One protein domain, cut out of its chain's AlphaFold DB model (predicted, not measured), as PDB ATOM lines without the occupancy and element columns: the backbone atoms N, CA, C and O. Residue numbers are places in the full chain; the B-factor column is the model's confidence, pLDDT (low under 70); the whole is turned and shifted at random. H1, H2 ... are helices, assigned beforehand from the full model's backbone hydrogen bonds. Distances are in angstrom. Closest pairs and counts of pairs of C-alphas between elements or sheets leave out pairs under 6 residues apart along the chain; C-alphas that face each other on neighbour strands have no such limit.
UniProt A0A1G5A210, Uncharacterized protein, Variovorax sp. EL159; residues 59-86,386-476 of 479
ATOM      1  N   PRO A  59     209.654 327.824 250.379       74.62
ATOM      2  CA  PRO A  59     211.090 327.736 250.168       74.62
ATOM      3  C   PRO A  59     211.689 329.115 249.843       74.62
ATOM      4  O   PRO A  59     211.341 329.752 248.846       74.62
ATOM      5  N   ALA A  60     212.617 329.573 250.687       68.62
ATOM      6  CA  ALA A  60     213.237 330.899 250.623       68.62
ATOM      7  C   ALA A  60     214.464 330.953 249.690       68.62
ATOM      8  O   ALA A  60     215.507 331.512 250.033       68.62
ATOM      9  N   GLY A  61     214.345 330.363 248.499       73.38
ATOM     10  CA  GLY A  61     215.379 330.450 247.470       73.38
ATOM     11  C   GLY A  61     215.808 329.132 246.843       73.38
ATOM     12  O   GLY A  61     215.556 328.047 247.369       73.38
ATOM     13  N   TYR A  62     216.457 329.249 245.689       77.06
ATOM     14  CA  TYR A  62     216.915 328.122 244.886       77.06
ATOM     15  C   TYR A  62     218.419 327.899 245.082       77.06
ATOM     16  O   TYR A  62     219.228 328.738 244.694       77.06
ATOM     17  N   TYR A  63     218.781 326.762 245.680       78.62
ATOM     18  CA  TYR A  63     220.162 326.426 246.036       78.62
ATOM     19  C   TYR A  63     220.549 325.101 245.401       78.62
ATOM     20  O   TYR A  63     220.014 324.061 245.769       78.62
ATOM     21  N   THR A  64     221.492 325.118 244.466       79.94
ATOM     22  CA  THR A  64     221.920 323.938 243.694       79.94
ATOM     23  C   THR A  64     222.756 322.938 244.499       79.94
ATOM     24  O   THR A  64     222.852 321.768 244.128       79.94
ATOM     25  N   SER A  65     223.329 323.369 245.624       75.06
ATOM     26  CA  SER A  65     224.130 322.533 246.524       75.06
ATOM     27  C   SER A  65     223.294 321.595 247.400       75.06
ATOM     28  O   SER A  65     223.828 320.614 247.923       75.06
ATOM     29  N   TYR A  66     221.986 321.848 247.555       82.06
ATOM     30  CA  TYR A  66     221.155 321.064 248.469       82.06
ATOM     31  C   TYR A  66     221.008 319.599 248.041       82.06
ATOM     32  O   TYR A  66     221.066 319.278 246.848       82.06
ATOM     33  N   LEU A  67     220.789 318.709 249.019       81.25
ATOM     34  CA  LEU A  67     220.586 317.269 248.793       81.25
ATOM     35  C   LEU A  67     219.428 316.984 247.822       81.25
ATOM     36  O   LEU A  67     218.500 317.779 247.677       81.25
ATOM     37  N   VAL A  68     219.455 315.798 247.196       87.44
ATOM     38  CA  VAL A  68     218.471 315.391 246.172       87.44
ATOM     39  C   VAL A  68     217.020 315.615 246.607       87.44
ATOM     40  O   VAL A  68     216.275 316.178 245.809       87.44
ATOM     41  N   PRO A  69     216.586 315.268 247.836       90.00
ATOM     42  CA  PRO A  69     215.192 315.443 248.220       90.00
ATOM     43  C   PRO A  69     214.750 316.908 248.161       90.00
ATOM     44  O   PRO A  69     213.698 317.185 247.597       90.00
ATOM     45  N   TYR A  70     215.580 317.854 248.617       89.25
ATOM     46  CA  TYR A  70     215.292 319.288 248.495       89.25
ATOM     47  C   TYR A  70     215.158 319.723 247.030       89.25
ATOM     48  O   TYR A  70     214.246 320.478 246.696       89.25
ATOM     49  N   GLN A  71     216.028 319.217 246.148       90.31
ATOM     50  CA  GLN A  71     215.979 319.538 244.721       90.31
ATOM     51  C   GLN A  71     214.712 319.017 244.050       90.31
ATOM     52  O   GLN A  71     214.117 319.726 243.248       90.31
ATOM     53  N   VAL A  72     214.268 317.800 244.373       93.56
ATOM     54  CA  VAL A  72     213.040 317.249 243.780       93.56
ATOM     55  C   VAL A  72     211.803 318.001 244.277       93.56
ATOM     56  O   VAL A  72     210.900 318.271 243.487       93.56
ATOM     57  N   LEU A  73     211.766 318.408 245.553       92.88
ATOM     58  CA  LEU A  73     210.692 319.277 246.047       92.88
ATOM     59  C   LEU A  73     210.659 320.603 245.278       92.88
ATOM     60  O   LEU A  73     209.583 321.052 244.883       92.88
ATOM     61  N   TRP A  74     211.829 321.193 245.010       90.50
ATOM     62  CA  TRP A  74     211.946 322.361 244.141       90.50
ATOM     63  C   TRP A  74     211.461 322.072 242.723       90.50
ATOM     64  O   TRP A  74     210.643 322.826 242.211       90.50
ATOM     65  N   TYR A  75     211.890 320.969 242.114       92.75
ATOM     66  CA  TYR A  75     211.455 320.556 240.782       92.75
ATOM     67  C   TYR A  75     209.925 320.489 240.686       92.75
ATOM     68  O   TYR A  75     209.348 321.058 239.763       92.75
ATOM     69  N   TRP A  76     209.238 319.894 241.665       93.38
ATOM     70  CA  TRP A  76     207.770 319.877 241.691       93.38
ATOM     71  C   TRP A  76     207.161 321.276 241.822       93.38
ATOM     72  O   TRP A  76     206.225 321.608 241.094       93.38
ATOM     73  N   ARG A  77     207.701 322.129 242.699       89.88
ATOM     74  CA  ARG A  77     207.237 323.519 242.860       89.88
ATOM     75  C   ARG A  77     207.437 324.352 241.589       89.88
ATOM     76  O   ARG A  77     206.590 325.184 241.277       89.88
ATOM     77  N   LEU A  78     208.532 324.128 240.861       91.38
ATOM     78  CA  LEU A  78     208.831 324.787 239.584       91.38
ATOM     79  C   LEU A  78     207.844 324.377 238.485       91.38
ATOM     80  O   LEU A  78     207.533 325.193 237.628       91.38
ATOM     81  N   HIS A  79     207.277 323.175 238.576       91.75
ATOM     82  CA  HIS A  79     206.182 322.707 237.723       91.75
ATOM     83  C   HIS A  79     204.785 323.025 238.297       91.75
ATOM     84  O   HIS A  79     203.799 322.384 237.934       91.75
ATOM     85  N   GLY A  80     204.682 323.991 239.215       88.12
ATOM     86  CA  GLY A  80     203.409 324.478 239.752       88.12
ATOM     87  C   GLY A  80     202.730 323.553 240.766       88.12
ATOM     88  O   GLY A  80     201.578 323.784 241.136       88.12
ATOM     89  N   GLN A  81     203.403 322.506 241.250       89.06
ATOM     90  CA  GLN A  81     202.794 321.584 242.203       89.06
ATOM     91  C   GLN A  81     202.653 322.221 243.592       89.06
ATOM     92  O   GLN A  81     203.630 322.628 244.218       89.06
ATOM     93  N   ALA A  82     201.429 322.261 244.118       87.50
ATOM     94  CA  ALA A  82     201.167 322.646 245.500       87.50
ATOM     95  C   ALA A  82     201.334 321.455 246.457       87.50
ATOM     96  O   ALA A  82     201.037 320.309 246.109       87.50
ATOM     97  N   PHE A  83     201.764 321.729 247.690       92.00
ATOM     98  CA  PHE A  83     201.853 320.726 248.751       92.00
ATOM     99  C   PHE A  83     200.678 320.864 249.717       92.00
ATOM    100  O   PHE A  83     200.412 321.943 250.241       92.00
ATOM    101  N   SER A  84     199.975 319.755 249.948       93.19
ATOM    102  CA  SER A  84     198.960 319.649 250.996       93.19
ATOM    103  C   SER A  84     199.607 319.603 252.384       93.19
ATOM    104  O   SER A  84     200.810 319.385 252.515       93.19
ATOM    105  N   VAL A  85     198.799 319.726 253.440       93.38
ATOM    106  CA  VAL A  85     199.268 319.575 254.831       93.38
ATOM    107  C   VAL A  85     199.936 318.210 255.058       93.38
ATOM    108  O   VAL A  85     200.983 318.133 255.695       93.38
ATOM    109  N   ASP A  86     199.381 317.138 254.483       92.12
ATOM    110  CA  ASP A  86     199.981 315.799 254.563       92.12
ATOM    111  C   ASP A  86     201.323 315.713 253.823       92.12
ATOM    112  O   ASP A  86     202.223 315.011 254.284       92.12
ATOM    113  N   VAL A 386     216.107 313.101 236.409       92.12
ATOM    114  CA  VAL A 386     217.493 312.674 236.679       92.12
ATOM    115  C   VAL A 386     218.470 313.586 235.944       92.12
ATOM    116  O   VAL A 386     219.444 314.036 236.541       92.12
ATOM    117  N   GLN A 387     218.186 313.921 234.684       91.19
ATOM    118  CA  GLN A 387     219.006 314.817 233.879       91.19
ATOM    119  C   GLN A 387     219.070 316.219 234.493       91.19
ATOM    120  O   GLN A 387     220.149 316.815 234.552       91.19
ATOM    121  N   TRP A 388     217.942 316.739 234.978       93.12
ATOM    122  CA  TRP A 388     217.873 318.010 235.688       93.12
ATOM    123  C   TRP A 388     218.677 317.950 236.989       93.12
ATOM    124  O   TRP A 388     219.567 318.774 237.175       93.12
ATOM    125  N   LEU A 389     218.484 316.921 237.824       91.56
ATOM    126  CA  LEU A 389     219.252 316.709 239.060       91.56
ATOM    127  C   LEU A 389     220.764 316.624 238.807       91.56
ATOM    128  O   LEU A 389     221.542 317.275 239.506       91.56
ATOM    129  N   SER A 390     221.187 315.865 237.793       88.88
ATOM    130  CA  SER A 390     222.589 315.787 237.378       88.88
ATOM    131  C   SER A 390     223.131 317.146 236.948       88.88
ATOM    132  O   SER A 390     224.250 317.502 237.314       88.88
ATOM    133  N   THR A 391     222.320 317.933 236.239       89.44
ATOM    134  CA  THR A 391     222.699 319.269 235.767       89.44
ATOM    135  C   THR A 391     222.791 320.276 236.904       89.44
ATOM    136  O   THR A 391     223.728 321.064 236.937       89.44
ATOM    137  N   VAL A 392     221.864 320.287 237.860       88.56
ATOM    138  CA  VAL A 392     221.851 321.309 238.919       88.56
ATOM    139  C   VAL A 392     222.834 320.980 240.033       88.56
ATOM    140  O   VAL A 392     223.505 321.883 240.513       88.56
ATOM    141  N   ARG A 393     223.030 319.698 240.365       84.12
ATOM    142  CA  ARG A 393     223.980 319.278 241.409       84.12
ATOM    143  C   ARG A 393     225.398 318.996 240.906       84.12
ATOM    144  O   ARG A 393     226.307 318.913 241.719       84.12
ATOM    145  N   GLY A 394     225.601 318.871 239.594       77.88
ATOM    146  CA  GLY A 394     226.925 318.626 239.015       77.88
ATOM    147  C   GLY A 394     227.393 317.177 239.111       77.88
ATOM    148  O   GLY A 394     228.576 316.925 239.305       77.88
ATOM    149  N   PHE A 395     226.477 316.218 238.974       73.88
ATOM    150  CA  PHE A 395     226.853 314.807 238.880       73.88
ATOM    151  C   PHE A 395     227.378 314.509 237.474       73.88
ATOM    152  O   PHE A 395     226.619 314.564 236.508       73.88
ATOM    153  N   ASN A 396     228.670 314.202 237.368       62.91
ATOM    154  CA  ASN A 396     229.406 314.190 236.099       62.91
ATOM    155  C   ASN A 396     229.491 312.820 235.388       62.91
ATOM    156  O   ASN A 396     230.054 312.749 234.302       62.91
ATOM    157  N   GLY A 397     228.881 311.758 235.927       56.53
ATOM    158  CA  GLY A 397     228.872 310.427 235.295       56.53
ATOM    159  C   GLY A 397     230.257 309.745 235.246       56.53
ATOM    160  O   GLY A 397     231.131 310.109 236.037       56.53
ATOM    161  N   PRO A 398     230.478 308.749 234.360       44.78
ATOM    162  CA  PRO A 398     231.758 308.065 234.185       44.78
ATOM    163  C   PRO A 398     232.901 308.983 233.738       44.78
ATOM    164  O   PRO A 398     232.730 309.723 232.773       44.78
ATOM    165  N   GLY A 399     234.076 308.889 234.377       47.47
ATOM    166  CA  GLY A 399     235.325 309.520 233.927       47.47
ATOM    167  C   GLY A 399     235.768 310.792 234.663       47.47
ATOM    168  O   GLY A 399     236.557 311.559 234.113       47.47
ATOM    169  N   SER A 400     235.316 311.035 235.896       45.66
ATOM    170  CA  SER A 400     235.527 312.303 236.623       45.66
ATOM    171  C   SER A 400     236.937 312.543 237.205       45.66
ATOM    172  O   SER A 400     237.058 313.159 238.263       45.66
ATOM    173  N   SER A 401     238.012 312.078 236.558       42.53
ATOM    174  CA  SER A 401     239.361 312.628 236.808       42.53
ATOM    175  C   SER A 401     239.632 313.895 235.988       42.53
ATOM    176  O   SER A 401     240.564 314.637 236.286       42.53
ATOM    177  N   ALA A 402     238.784 314.177 234.998       42.62
ATOM    178  CA  ALA A 402     238.622 315.499 234.421       42.62
ATOM    179  C   ALA A 402     237.222 315.987 234.794       42.62
ATOM    180  O   ALA A 402     236.252 315.243 234.641       42.62
ATOM    181  N   GLU A 403     237.093 317.225 235.268       43.19
ATOM    182  CA  GLU A 403     235.822 317.930 235.120       43.19
ATOM    183  C   GLU A 403     235.429 317.788 233.637       43.19
ATOM    184  O   GLU A 403     236.184 318.278 232.788       43.19
ATOM    185  N   PRO A 404     234.328 317.097 233.264       49.28
ATOM    186  CA  PRO A 404     233.755 317.359 231.953       49.28
ATOM    187  C   PRO A 404     233.556 318.865 231.937       49.28
ATOM    188  O   PRO A 404     232.985 319.387 232.897       49.28
ATOM    189  N   ASP A 405     234.155 319.537 230.951       55.59
ATOM    190  CA  ASP A 405     234.225 320.992 230.887       55.59
ATOM    191  C   ASP A 405     232.924 321.577 231.452       55.59
ATOM    192  O   ASP A 405     231.838 321.236 230.988       55.59
ATOM    193  N   GLY A 406     232.980 322.347 232.549       58.72
ATOM    194  CA  GLY A 406     231.773 322.727 233.317       58.72
ATOM    195  C   GLY A 406     230.630 323.320 232.464       58.72
ATOM    196  O   GLY A 406     229.464 323.324 232.863       58.72
ATOM    197  N   LYS A 407     230.961 323.701 231.229       77.00
ATOM    198  CA  LYS A 407     230.111 324.041 230.095       77.00
ATOM    199  C   LYS A 407     229.042 323.026 229.700       77.00
ATOM    200  O   LYS A 407     228.045 323.473 229.131       77.00
ATOM    201  N   TRP A 408     229.164 321.713 229.927       85.62
ATOM    202  CA  TRP A 408     228.089 320.795 229.498       85.62
ATOM    203  C   TRP A 408     226.775 321.108 230.222       85.62
ATOM    204  O   TRP A 408     225.705 321.090 229.614       85.62
ATOM    205  N   ARG A 409     226.862 321.472 231.506       88.44
ATOM    206  CA  ARG A 409     225.717 321.840 232.349       88.44
ATOM    207  C   ARG A 409     225.109 323.158 231.890       88.44
ATOM    208  O   ARG A 409     223.891 323.264 231.762       88.44
ATOM    209  N   GLU A 410     225.956 324.140 231.598       89.56
ATOM    210  CA  GLU A 410     225.562 325.430 231.019       89.56
ATOM    211  C   GLU A 410     224.845 325.241 229.675       89.56
ATOM    212  O   GLU A 410     223.727 325.712 229.480       89.56
ATOM    213  N   THR A 411     225.466 324.487 228.767       89.81
ATOM    214  CA  THR A 411     224.960 324.224 227.416       89.81
ATOM    215  C   THR A 411     223.640 323.469 227.468       89.81
ATOM    216  O   THR A 411     222.686 323.839 226.784       89.81
ATOM    217  N   LEU A 412     223.563 322.424 228.296       91.69
ATOM    218  CA  LEU A 412     222.371 321.598 228.409       91.69
ATOM    219  C   LEU A 412     221.219 322.360 229.061       91.69
ATOM    220  O   LEU A 412     220.112 322.318 228.527       91.69
ATOM    221  N   SER A 413     221.460 323.053 230.178       93.31
ATOM    222  CA  SER A 413     220.410 323.822 230.859       93.31
ATOM    223  C   SER A 413     219.847 324.921 229.961       93.31
ATOM    224  O   SER A 413     218.626 325.028 229.829       93.31
ATOM    225  N   TRP A 414     220.715 325.654 229.259       94.25
ATOM    226  CA  TRP A 414     220.308 326.657 228.279       94.25
ATOM    227  C   TRP A 414     219.521 326.049 227.116       94.25
ATOM    228  O   TRP A 414     218.413 326.489 226.823       94.25
ATOM    229  N   SER A 415     220.051 325.004 226.476       93.94
ATOM    230  CA  SER A 415     219.400 324.355 225.332       93.94
ATOM    231  C   SER A 415     218.040 323.759 225.702       93.94
ATOM    232  O   SER A 415     217.082 323.868 224.932       93.94
ATOM    233  N   ARG A 416     217.929 323.151 226.891       95.19
ATOM    234  CA  ARG A 416     216.662 322.638 227.418       95.19
ATOM    235  C   ARG A 416     215.668 323.773 227.602       95.19
ATOM    236  O   ARG A 416     214.592 323.680 227.021       95.19
ATOM    237  N   TYR A 417     216.055 324.844 228.296       96.31
ATOM    238  CA  TYR A 417     215.203 326.016 228.482       96.31
ATOM    239  C   TYR A 417     214.749 326.620 227.147       96.31
ATOM    240  O   TYR A 417     213.556 326.815 226.953       96.31
ATOM    241  N   GLN A 418     215.650 326.840 226.187       95.88
ATOM    242  CA  GLN A 418     215.276 327.406 224.886       95.88
ATOM    243  C   GLN A 418     214.288 326.532 224.106       95.88
ATOM    244  O   GLN A 418     213.475 327.043 223.344       95.88
ATOM    245  N   ARG A 419     214.364 325.208 224.268       96.00
ATOM    246  CA  ARG A 419     213.472 324.280 223.567       96.00
ATOM    247  C   ARG A 419     212.115 324.138 224.250       96.00
ATOM    248  O   ARG A 419     211.126 323.911 223.561       96.00
ATOM    249  N   THR A 420     212.078 324.164 225.578       95.81
ATOM    250  CA  THR A 420     210.871 323.818 226.345       95.81
ATOM    251  C   THR A 420     210.190 325.018 226.985       95.81
ATOM    252  O   THR A 420     209.021 324.914 227.335       95.81
ATOM    253  N   HIS A 421     210.911 326.126 227.168       95.12
ATOM    254  CA  HIS A 421     210.542 327.250 228.036       95.12
ATOM    255  C   HIS A 421     210.130 326.820 229.450       95.12
ATOM    256  O   HIS A 421     209.359 327.495 230.126       95.12
ATOM    257  N   ASP A 422     210.661 325.684 229.897       95.75
ATOM    258  CA  ASP A 422     210.346 325.119 231.197       95.75
ATOM    259  C   ASP A 422     211.015 325.913 232.328       95.75
ATOM    260  O   ASP A 422     212.193 326.275 232.245       95.75
ATOM    261  N   LEU A 423     210.269 326.157 233.407       95.25
ATOM    262  CA  LEU A 423     210.739 326.969 234.525       95.25
ATOM    263  C   LEU A 423     211.867 326.282 235.309       95.25
ATOM    264  O   LEU A 423     212.786 326.963 235.763       95.25
ATOM    265  N   ALA A 424     211.863 324.953 235.450       94.56
ATOM    266  CA  ALA A 424     212.950 324.259 236.137       94.56
ATOM    267  C   ALA A 424     214.269 324.378 235.361       94.56
ATOM    268  O   ALA A 424     215.331 324.596 235.957       94.56
ATOM    269  N   TRP A 425     214.200 324.309 234.031       96.06
ATOM    270  CA  TRP A 425     215.351 324.539 233.159       96.06
ATOM    271  C   TRP A 425     215.767 326.015 233.081       96.06
ATOM    272  O   TRP A 425     216.970 326.282 233.047       96.06
ATOM    273  N   LEU A 426     214.829 326.971 233.153       96.38
ATOM    274  CA  LEU A 426     215.140 328.402 233.297       96.38
ATOM    275  C   LEU A 426     215.962 328.664 234.562       96.38
ATOM    276  O   LEU A 426     217.004 329.313 234.499       96.38
ATOM    277  N   MET A 427     215.516 328.143 235.707       94.50
ATOM    278  CA  MET A 427     216.202 328.335 236.990       94.50
ATOM    279  C   MET A 427     217.588 327.684 236.992       94.50
ATOM    280  O   MET A 427     218.546 328.273 237.498       94.50
ATOM    281  N   ALA A 428     217.725 326.504 236.376       93.50
ATOM    282  CA  ALA A 428     219.019 325.858 236.178       93.50
ATOM    283  C   ALA A 428     219.953 326.720 235.312       93.50
ATOM    284  O   ALA A 428     221.071 327.011 235.733       93.50
ATOM    285  N   ALA A 429     219.487 327.187 234.150       93.69
ATOM    286  CA  ALA A 429     220.272 328.029 233.248       93.69
ATOM    287  C   ALA A 429     220.685 329.349 233.921       93.69
ATOM    288  O   ALA A 429     221.854 329.723 233.885       93.69
ATOM    289  N   ALA A 430     219.757 330.008 234.618       92.69
ATOM    290  CA  ALA A 430     220.010 331.234 235.371       92.69
ATOM    291  C   ALA A 430     220.973 331.054 236.557       92.69
ATOM    292  O   ALA A 430     221.561 332.036 237.004       92.69
ATOM    293  N   SER A 431     221.136 329.838 237.079       89.38
ATOM    294  CA  SER A 431     222.070 329.561 238.181       89.38
ATOM    295  C   SER A 431     223.454 329.133 237.693       89.38
ATOM    296  O   SER A 431     224.430 329.305 238.413       89.38
ATOM    297  N   LEU A 432     223.538 328.543 236.498       88.31
ATOM    298  CA  LEU A 432     224.763 327.928 235.980       88.31
ATOM    299  C   LEU A 432     225.485 328.801 234.958       88.31
ATOM    300  O   LEU A 432     226.710 328.794 234.918       88.31
ATOM    301  N   LEU A 433     224.747 329.543 234.127       88.25
ATOM    302  CA  LEU A 433     225.364 330.370 233.097       88.25
ATOM    303  C   LEU A 433     226.116 331.542 233.733       88.25
ATOM    304  O   LEU A 433     225.518 332.276 234.536       88.25
ATOM    305  N   PRO A 434     227.372 331.795 233.326       85.50
ATOM    306  CA  PRO A 434     228.108 332.958 233.789       85.50
ATOM    307  C   PRO A 434     227.358 334.238 233.414       85.50
ATOM    308  O   PRO A 434     226.725 334.334 232.361       85.50
ATOM    309  N   VAL A 435     227.410 335.232 234.296       82.88
ATOM    310  CA  VAL A 435     226.835 336.550 234.020       82.88
ATOM    311  C   VAL A 435     227.778 337.278 233.068       82.88
ATOM    312  O   VAL A 435     228.914 337.593 233.421       82.88
ATOM    313  N   ALA A 436     227.329 337.517 231.835       71.62
ATOM    314  CA  ALA A 436     228.129 338.224 230.845       71.62
ATOM    315  C   ALA A 436     228.263 339.711 231.222       71.62
ATOM    316  O   ALA A 436     227.266 340.407 231.428       71.62
ATOM    317  N   ALA A 437     229.506 340.200 231.280       56.81
ATOM    318  CA  ALA A 437     229.817 341.619 231.467       56.81
ATOM    319  C   ALA A 437     229.721 342.433 230.159       56.81
ATOM    320  O   ALA A 437     229.641 343.658 230.196       56.81
ATOM    321  N   ALA A 438     229.736 341.764 229.000       56.38
ATOM    322  CA  ALA A 438     229.652 342.402 227.688       56.38
ATOM    323  C   ALA A 438     228.191 342.658 227.277       56.38
ATOM    324  O   ALA A 438     227.332 341.795 227.452       56.38
ATOM    325  N   SER A 439     227.922 343.825 226.685       53.47
ATOM    326  CA  SER A 439     226.587 344.305 226.285       53.47
ATOM    327  C   SER A 439     225.881 343.473 225.209       53.47
ATOM    328  O   SER A 439     224.682 343.649 225.000       53.47
ATOM    329  N   ASP A 440     226.607 342.581 224.535       57.22
ATOM    330  CA  ASP A 440     226.159 341.967 223.282       57.22
ATOM    331  C   ASP A 440     225.659 340.520 223.457       57.22
ATOM    332  O   ASP A 440     225.124 339.925 222.517       57.22
ATOM    333  N   ASP A 441     225.779 339.942 224.662       70.31
ATOM    334  CA  ASP A 441     225.233 338.615 224.958       70.31
ATOM    335  C   ASP A 441     223.730 338.700 225.268       70.31
ATOM    336  O   ASP A 441     223.299 338.982 226.389       70.31
ATOM    337  N   LYS A 442     222.909 338.426 224.247       82.75
ATOM    338  CA  LYS A 442     221.440 338.426 224.354       82.75
ATOM    339  C   LYS A 442     220.905 337.431 225.392       82.75
ATOM    340  O   LYS A 442     219.784 337.623 225.862       82.75
ATOM    341  N   ARG A 443     221.685 336.408 225.773       88.06
ATOM    342  CA  ARG A 443     221.253 335.373 226.728       88.06
ATOM    343  C   ARG A 443     220.945 335.959 228.098       88.06
ATOM    344  O   ARG A 443     219.957 335.576 228.713       88.06
ATOM    345  N   GLU A 444     221.740 336.922 228.561       88.94
ATOM    346  CA  GLU A 444     221.510 337.537 229.871       88.94
ATOM    347  C   GLU A 444     220.220 338.360 229.885       88.94
ATOM    348  O   GLU A 444     219.423 338.244 230.812       88.94
ATOM    349  N   ALA A 445     219.968 339.144 228.834       88.69
ATOM    350  CA  ALA A 445     218.720 339.894 228.708       88.69
ATOM    351  C   ALA A 445     217.496 338.963 228.657       88.69
ATOM    352  O   ALA A 445     216.479 339.251 229.291       88.69
ATOM    353  N   GLU A 446     217.606 337.835 227.952       93.06
ATOM    354  CA  GLU A 446     216.555 336.818 227.871       93.06
ATOM    355  C   GLU A 446     216.281 336.163 229.232       93.06
ATOM    356  O   GLU A 446     215.127 336.112 229.658       93.06
ATOM    357  N   LEU A 447     217.322 335.739 229.961       93.56
ATOM    358  CA  LEU A 447     217.185 335.179 231.312       93.56
ATOM    359  C   LEU A 447     216.540 336.182 232.275       93.56
ATOM    360  O   LEU A 447     215.614 335.834 233.003       93.56
ATOM    361  N   GLN A 448     216.993 337.439 232.263       92.44
ATOM    362  CA  GLN A 448     216.451 338.506 233.110       92.44
ATOM    363  C   GLN A 448     214.963 338.755 232.847       92.44
ATOM    364  O   GLN A 448     214.187 338.914 233.793       92.44
ATOM    365  N   ALA A 449     214.566 338.793 231.571       94.62
ATOM    366  CA  ALA A 449     213.176 338.969 231.169       94.62
ATOM    367  C   ALA A 449     212.319 337.757 231.562       94.62
ATOM    368  O   ALA A 449     211.246 337.929 232.137       94.62
ATOM    369  N   ALA A 450     212.814 336.542 231.323       96.69
ATOM    370  CA  ALA A 450     212.108 335.309 231.649       96.69
ATOM    371  C   ALA A 450     211.904 335.131 233.162       96.69
ATOM    372  O   ALA A 450     210.798 334.827 233.604       96.69
ATOM    373  N   LEU A 451     212.933 335.401 233.974       95.75
ATOM    374  CA  LEU A 451     212.822 335.381 235.437       95.75
ATOM    375  C   LEU A 451     211.826 336.434 235.945       95.75
ATOM    376  O   LEU A 451     211.069 336.171 236.877       95.75
ATOM    377  N   ALA A 452     211.801 337.621 235.329       95.69
ATOM    378  CA  ALA A 452     210.843 338.669 235.678       95.69
ATOM    379  C   ALA A 452     209.394 338.289 235.329       95.69
ATOM    380  O   ALA A 452     208.479 338.717 236.035       95.69
ATOM    381  N   ALA A 453     209.204 337.486 234.280       96.50
ATOM    382  CA  ALA A 453     207.904 337.040 233.786       96.50
ATOM    383  C   ALA A 453     207.273 335.901 234.609       96.50
ATOM    384  O   ALA A 453     206.113 335.569 234.377       96.50
ATOM    385  N   VAL A 454     207.993 335.312 235.575       94.56
ATOM    386  CA  VAL A 454     207.416 334.313 236.491       94.56
ATOM    387  C   VAL A 454     206.242 334.947 237.258       94.56
ATOM    388  O   VAL A 454     206.473 335.973 237.909       94.56
ATOM    389  N   PRO A 455     205.018 334.370 237.214       94.06
ATOM    390  CA  PRO A 455     203.826 334.960 237.829       94.06
ATOM    391  C   PRO A 455     203.994 335.243 239.322       94.06
ATOM    392  O   PRO A 455     204.707 334.521 240.019       94.06
ATOM    393  N   GLU A 456     203.333 336.288 239.824       90.75
ATOM    394  CA  GLU A 456     203.455 336.706 241.229       90.75
ATOM    395  C   GLU A 456     202.921 335.666 242.220       90.75
ATOM    396  O   GLU A 456     203.460 335.529 243.316       90.75
ATOM    397  N   ASP A 457     201.904 334.908 241.817       90.06
ATOM    398  CA  ASP A 457     201.284 333.832 242.587       90.06
ATOM    399  C   ASP A 457     202.000 332.479 242.428       90.06
ATOM    400  O   ASP A 457     201.669 331.512 243.122       90.06
ATOM    401  N   HIS A 458     203.009 332.390 241.553       89.69
ATOM    402  CA  HIS A 458     203.746 331.151 241.347       89.69
ATOM    403  C   HIS A 458     204.645 330.837 242.560       89.69
ATOM    404  O   HIS A 458     205.406 331.707 242.996       89.69
ATOM    405  N   PRO A 459     204.693 329.582 243.062       84.88
ATOM    406  CA  PRO A 459     205.526 329.213 244.217       84.88
ATOM    407  C   PRO A 459     207.017 329.554 244.073       84.88
ATOM    408  O   PRO A 459     207.718 329.755 245.060       84.88
ATOM    409  N   ALA A 460     207.510 329.625 242.837       87.75
ATOM    410  CA  ALA A 460     208.901 329.946 242.523       87.75
ATOM    411  C   ALA A 460     209.199 331.446 242.367       87.75
ATOM    412  O   ALA A 460     210.352 331.801 242.120       87.75
ATOM    413  N   ARG A 461     208.202 332.333 242.493       90.06
ATOM    414  CA  ARG A 461     208.360 333.778 242.259       90.06
ATOM    415  C   ARG A 461     209.500 334.383 243.069       90.06
ATOM    416  O   ARG A 461     210.301 335.152 242.534       90.06
ATOM    417  N   PHE A 462     209.576 334.032 244.350       88.94
ATOM    418  CA  PHE A 462     210.625 334.524 245.238       88.94
ATOM    419  C   PHE A 462     212.013 334.105 244.742       88.94
ATOM    420  O   PHE A 462     212.878 334.954 244.546       88.94
ATOM    421  N   ALA A 463     212.204 332.815 244.450       89.06
ATOM    422  CA  ALA A 463     213.478 332.296 243.963       89.06
ATOM    423  C   ALA A 463     213.867 332.879 242.593       89.06
ATOM    424  O   ALA A 463     215.028 333.222 242.381       89.06
ATOM    425  N   ALA A 464     212.907 333.053 241.679       92.50
ATOM    426  CA  ALA A 464     213.154 333.696 240.390       92.50
ATOM    427  C   ALA A 464     213.607 335.155 240.571       92.50
ATOM    428  O   ALA A 464     214.560 335.600 239.932       92.50
ATOM    429  N   THR A 465     212.976 335.880 241.499       92.69
ATOM    430  CA  THR A 465     213.353 337.257 241.855       92.69
ATOM    431  C   THR A 465     214.741 337.315 242.493       92.69
ATOM    432  O   THR A 465     215.534 338.187 242.142       92.69
ATOM    433  N   GLN A 466     215.061 336.373 243.383       90.56
ATOM    434  CA  GLN A 466     216.373 336.258 244.016       90.56
ATOM    435  C   GLN A 466     217.477 336.014 242.980       90.56
ATOM    436  O   GLN A 466     218.449 336.765 242.954       90.56
ATOM    437  N   LEU A 467     217.319 335.019 242.097       90.31
ATOM    438  CA  LEU A 467     218.290 334.741 241.032       90.31
ATOM    439  C   LEU A 467     218.447 335.946 240.103       90.31
ATOM    440  O   LEU A 467     219.562 336.347 239.778       90.31
ATOM    441  N   ARG A 468     217.334 336.584 239.725       92.25
ATOM    442  CA  ARG A 468     217.352 337.800 238.908       92.25
ATOM    443  C   ARG A 468     218.171 338.910 239.574       92.25
ATOM    444  O   ARG A 468     219.024 339.515 238.925       92.25
ATOM    445  N   ALA A 469     217.943 339.151 240.866       90.50
ATOM    446  CA  ALA A 469     218.681 340.134 241.651       90.50
ATOM    447  C   ALA A 469     220.176 339.797 241.730       90.50
ATOM    448  O   ALA A 469     220.995 340.661 241.435       90.50
ATOM    449  N   GLN A 470     220.538 338.549 242.050       88.44
ATOM    450  CA  GLN A 470     221.934 338.089 242.097       88.44
ATOM    451  C   GLN A 470     222.662 338.336 240.774       88.44
ATOM    452  O   GLN A 470     223.780 338.850 240.761       88.44
ATOM    453  N   ARG A 471     222.001 338.043 239.651       89.25
ATOM    454  CA  ARG A 471     222.557 338.305 238.323       89.25
ATOM    455  C   ARG A 471     222.720 339.808 238.051       89.25
ATOM    456  O   ARG A 471     223.773 340.217 237.574       89.25
ATOM    457  N   LEU A 472     221.752 340.653 238.427       87.12
ATOM    458  CA  LEU A 472     221.876 342.119 238.316       87.12
ATOM    459  C   LEU A 472     223.012 342.686 239.182       87.12
ATOM    460  O   LEU A 472     223.725 343.590 238.738       87.12
ATOM    461  N   PHE A 473     223.201 342.155 240.394       85.81
ATOM    462  CA  PHE A 473     224.335 342.492 241.256       85.81
ATOM    463  C   PHE A 473     225.665 342.123 240.597       85.81
ATOM    464  O   PHE A 473     226.564 342.957 240.548       85.81
ATOM    465  N   ALA A 474     225.769 340.922 240.023       83.44
ATOM    466  CA  ALA A 474     226.965 340.483 239.307       83.44
ATOM    467  C   ALA A 474     227.279 341.343 238.064       83.44
ATOM    468  O   ALA A 474     228.442 341.486 237.701       83.44
ATOM    469  N   GLN A 475     226.271 341.975 237.445       80.88
ATOM    470  CA  GLN A 475     226.470 342.967 236.376       80.88
ATOM    471  C   GLN A 475     226.868 344.367 236.880       80.88
ATOM    472  O   GLN A 475     227.083 345.263 236.065       80.88
ATOM    473  N   GLY A 476     226.892 344.611 238.195       72.50
ATOM    474  CA  GLY A 476     227.054 345.955 238.761       72.50
ATOM    475  C   GLY A 476     225.862 346.884 238.487       72.50
ATOM    476  O   GLY A 476     226.015 348.103 238.466       72.50
TER     477      GLY A 476
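What this domain is: This is residues 59 to 86 and 386 to 476 of the 479 residues of an uncharacterized protein of Variovorax sp. EL159 (UniProt A0A1G5A210). One short helix, H4, makes the core, and other helices surround it: H3 folds back beside it as a hairpin partner, the hairpin of H5 and H6 covers one side, and H2 packs on the opposite side with H1 crossing near H2. The helices mostly cross each other, and the loop residues 397 to 402 stick out from this body. The printed part has 119 residues with six named helices, H1 to H6 in chain order, and no named strand; its class is all helix. It is compact, with a radius of gyration of the C-alphas of 14.5 A, and spans 44 by 37 by 26 A.

Where its parts are: H3, residues 407 to 420, is 19.6 A long and begins at C-alpha 407, (230.111, 324.041, 230.095). H6, residues 461 to 474, has the same number of residues, is 20.0 A long and ends at C-alpha 474, (226.965, 340.483, 239.307). H4, residues 423 to 432, is 14.1 A long, and H5, residues 442 to 452, 15.5 A. H1, residues 68 to 78, is 15.0 A long and begins at C-alpha 68, (218.471, 315.391, 246.172). H2, residues 386 to 393, is 10.4 A long.

How they stand to each other: H3 and H4 form a helical hairpin at a shallow tilt of 26 degrees, opposite ways; their closest C-alphas, of Ser 413 and Ala 429, are 4.8 A apart. H4 is the hub and touches the five other helices. It touches H5 at a steep tilt of 51 degrees, closest at the C-alphas of Ala 430 and Leu 447, 6.3 A apart. Residues 464 to 468 of H6 alone touch H4, at a shallow tilt of 24 degrees, the same way; the C-alphas of Ala 430 and Leu 467 are closest, 6.9 A apart. H5 and H6 form a second helical hairpin, at a tilt of 36 degrees, only just steep; their closest C-alphas, of Leu 451 and Ala 464, are 5.2 A apart. H2 touches H4, closest at the C-alphas of Val 392 and Ala 428, 6.0 A apart. H2 touches residues 409 to 413 of H3 alone, closest at the C-alphas of Thr 391 and Arg 409, 5.2 A apart. H1 only just touches H2, with 3 pairs of C-alphas within 8 A, about perpendicular at 74 degrees; the C-alphas of Gln 71 and Leu 389 are closest, 7.1 A apart. H1 and H4 only just touch, with 3 such pairs, and only at their ends; the C-alphas of Leu 78 and Ala 424 are closest, 5.4 A apart. Among the pairs that are apart are H3 and H5, and H1 and H6. In H1 to H6 every O i to N i+4 pair is within hydrogen-bond range.

The domain as a whole: The two C-alphas farthest apart, of Asp 86 and Asp 440, are 48.5 A apart. Residues 87 to 385 are not printed, and C-alphas 86 and 386 are 25.2 A apart across the cut. The link from H2 to H3 is long, 13 residues. The mean pLDDT of the printed part is 84.1; residue 60, residues 396 to 406 and residues 437 to 440 are under 70.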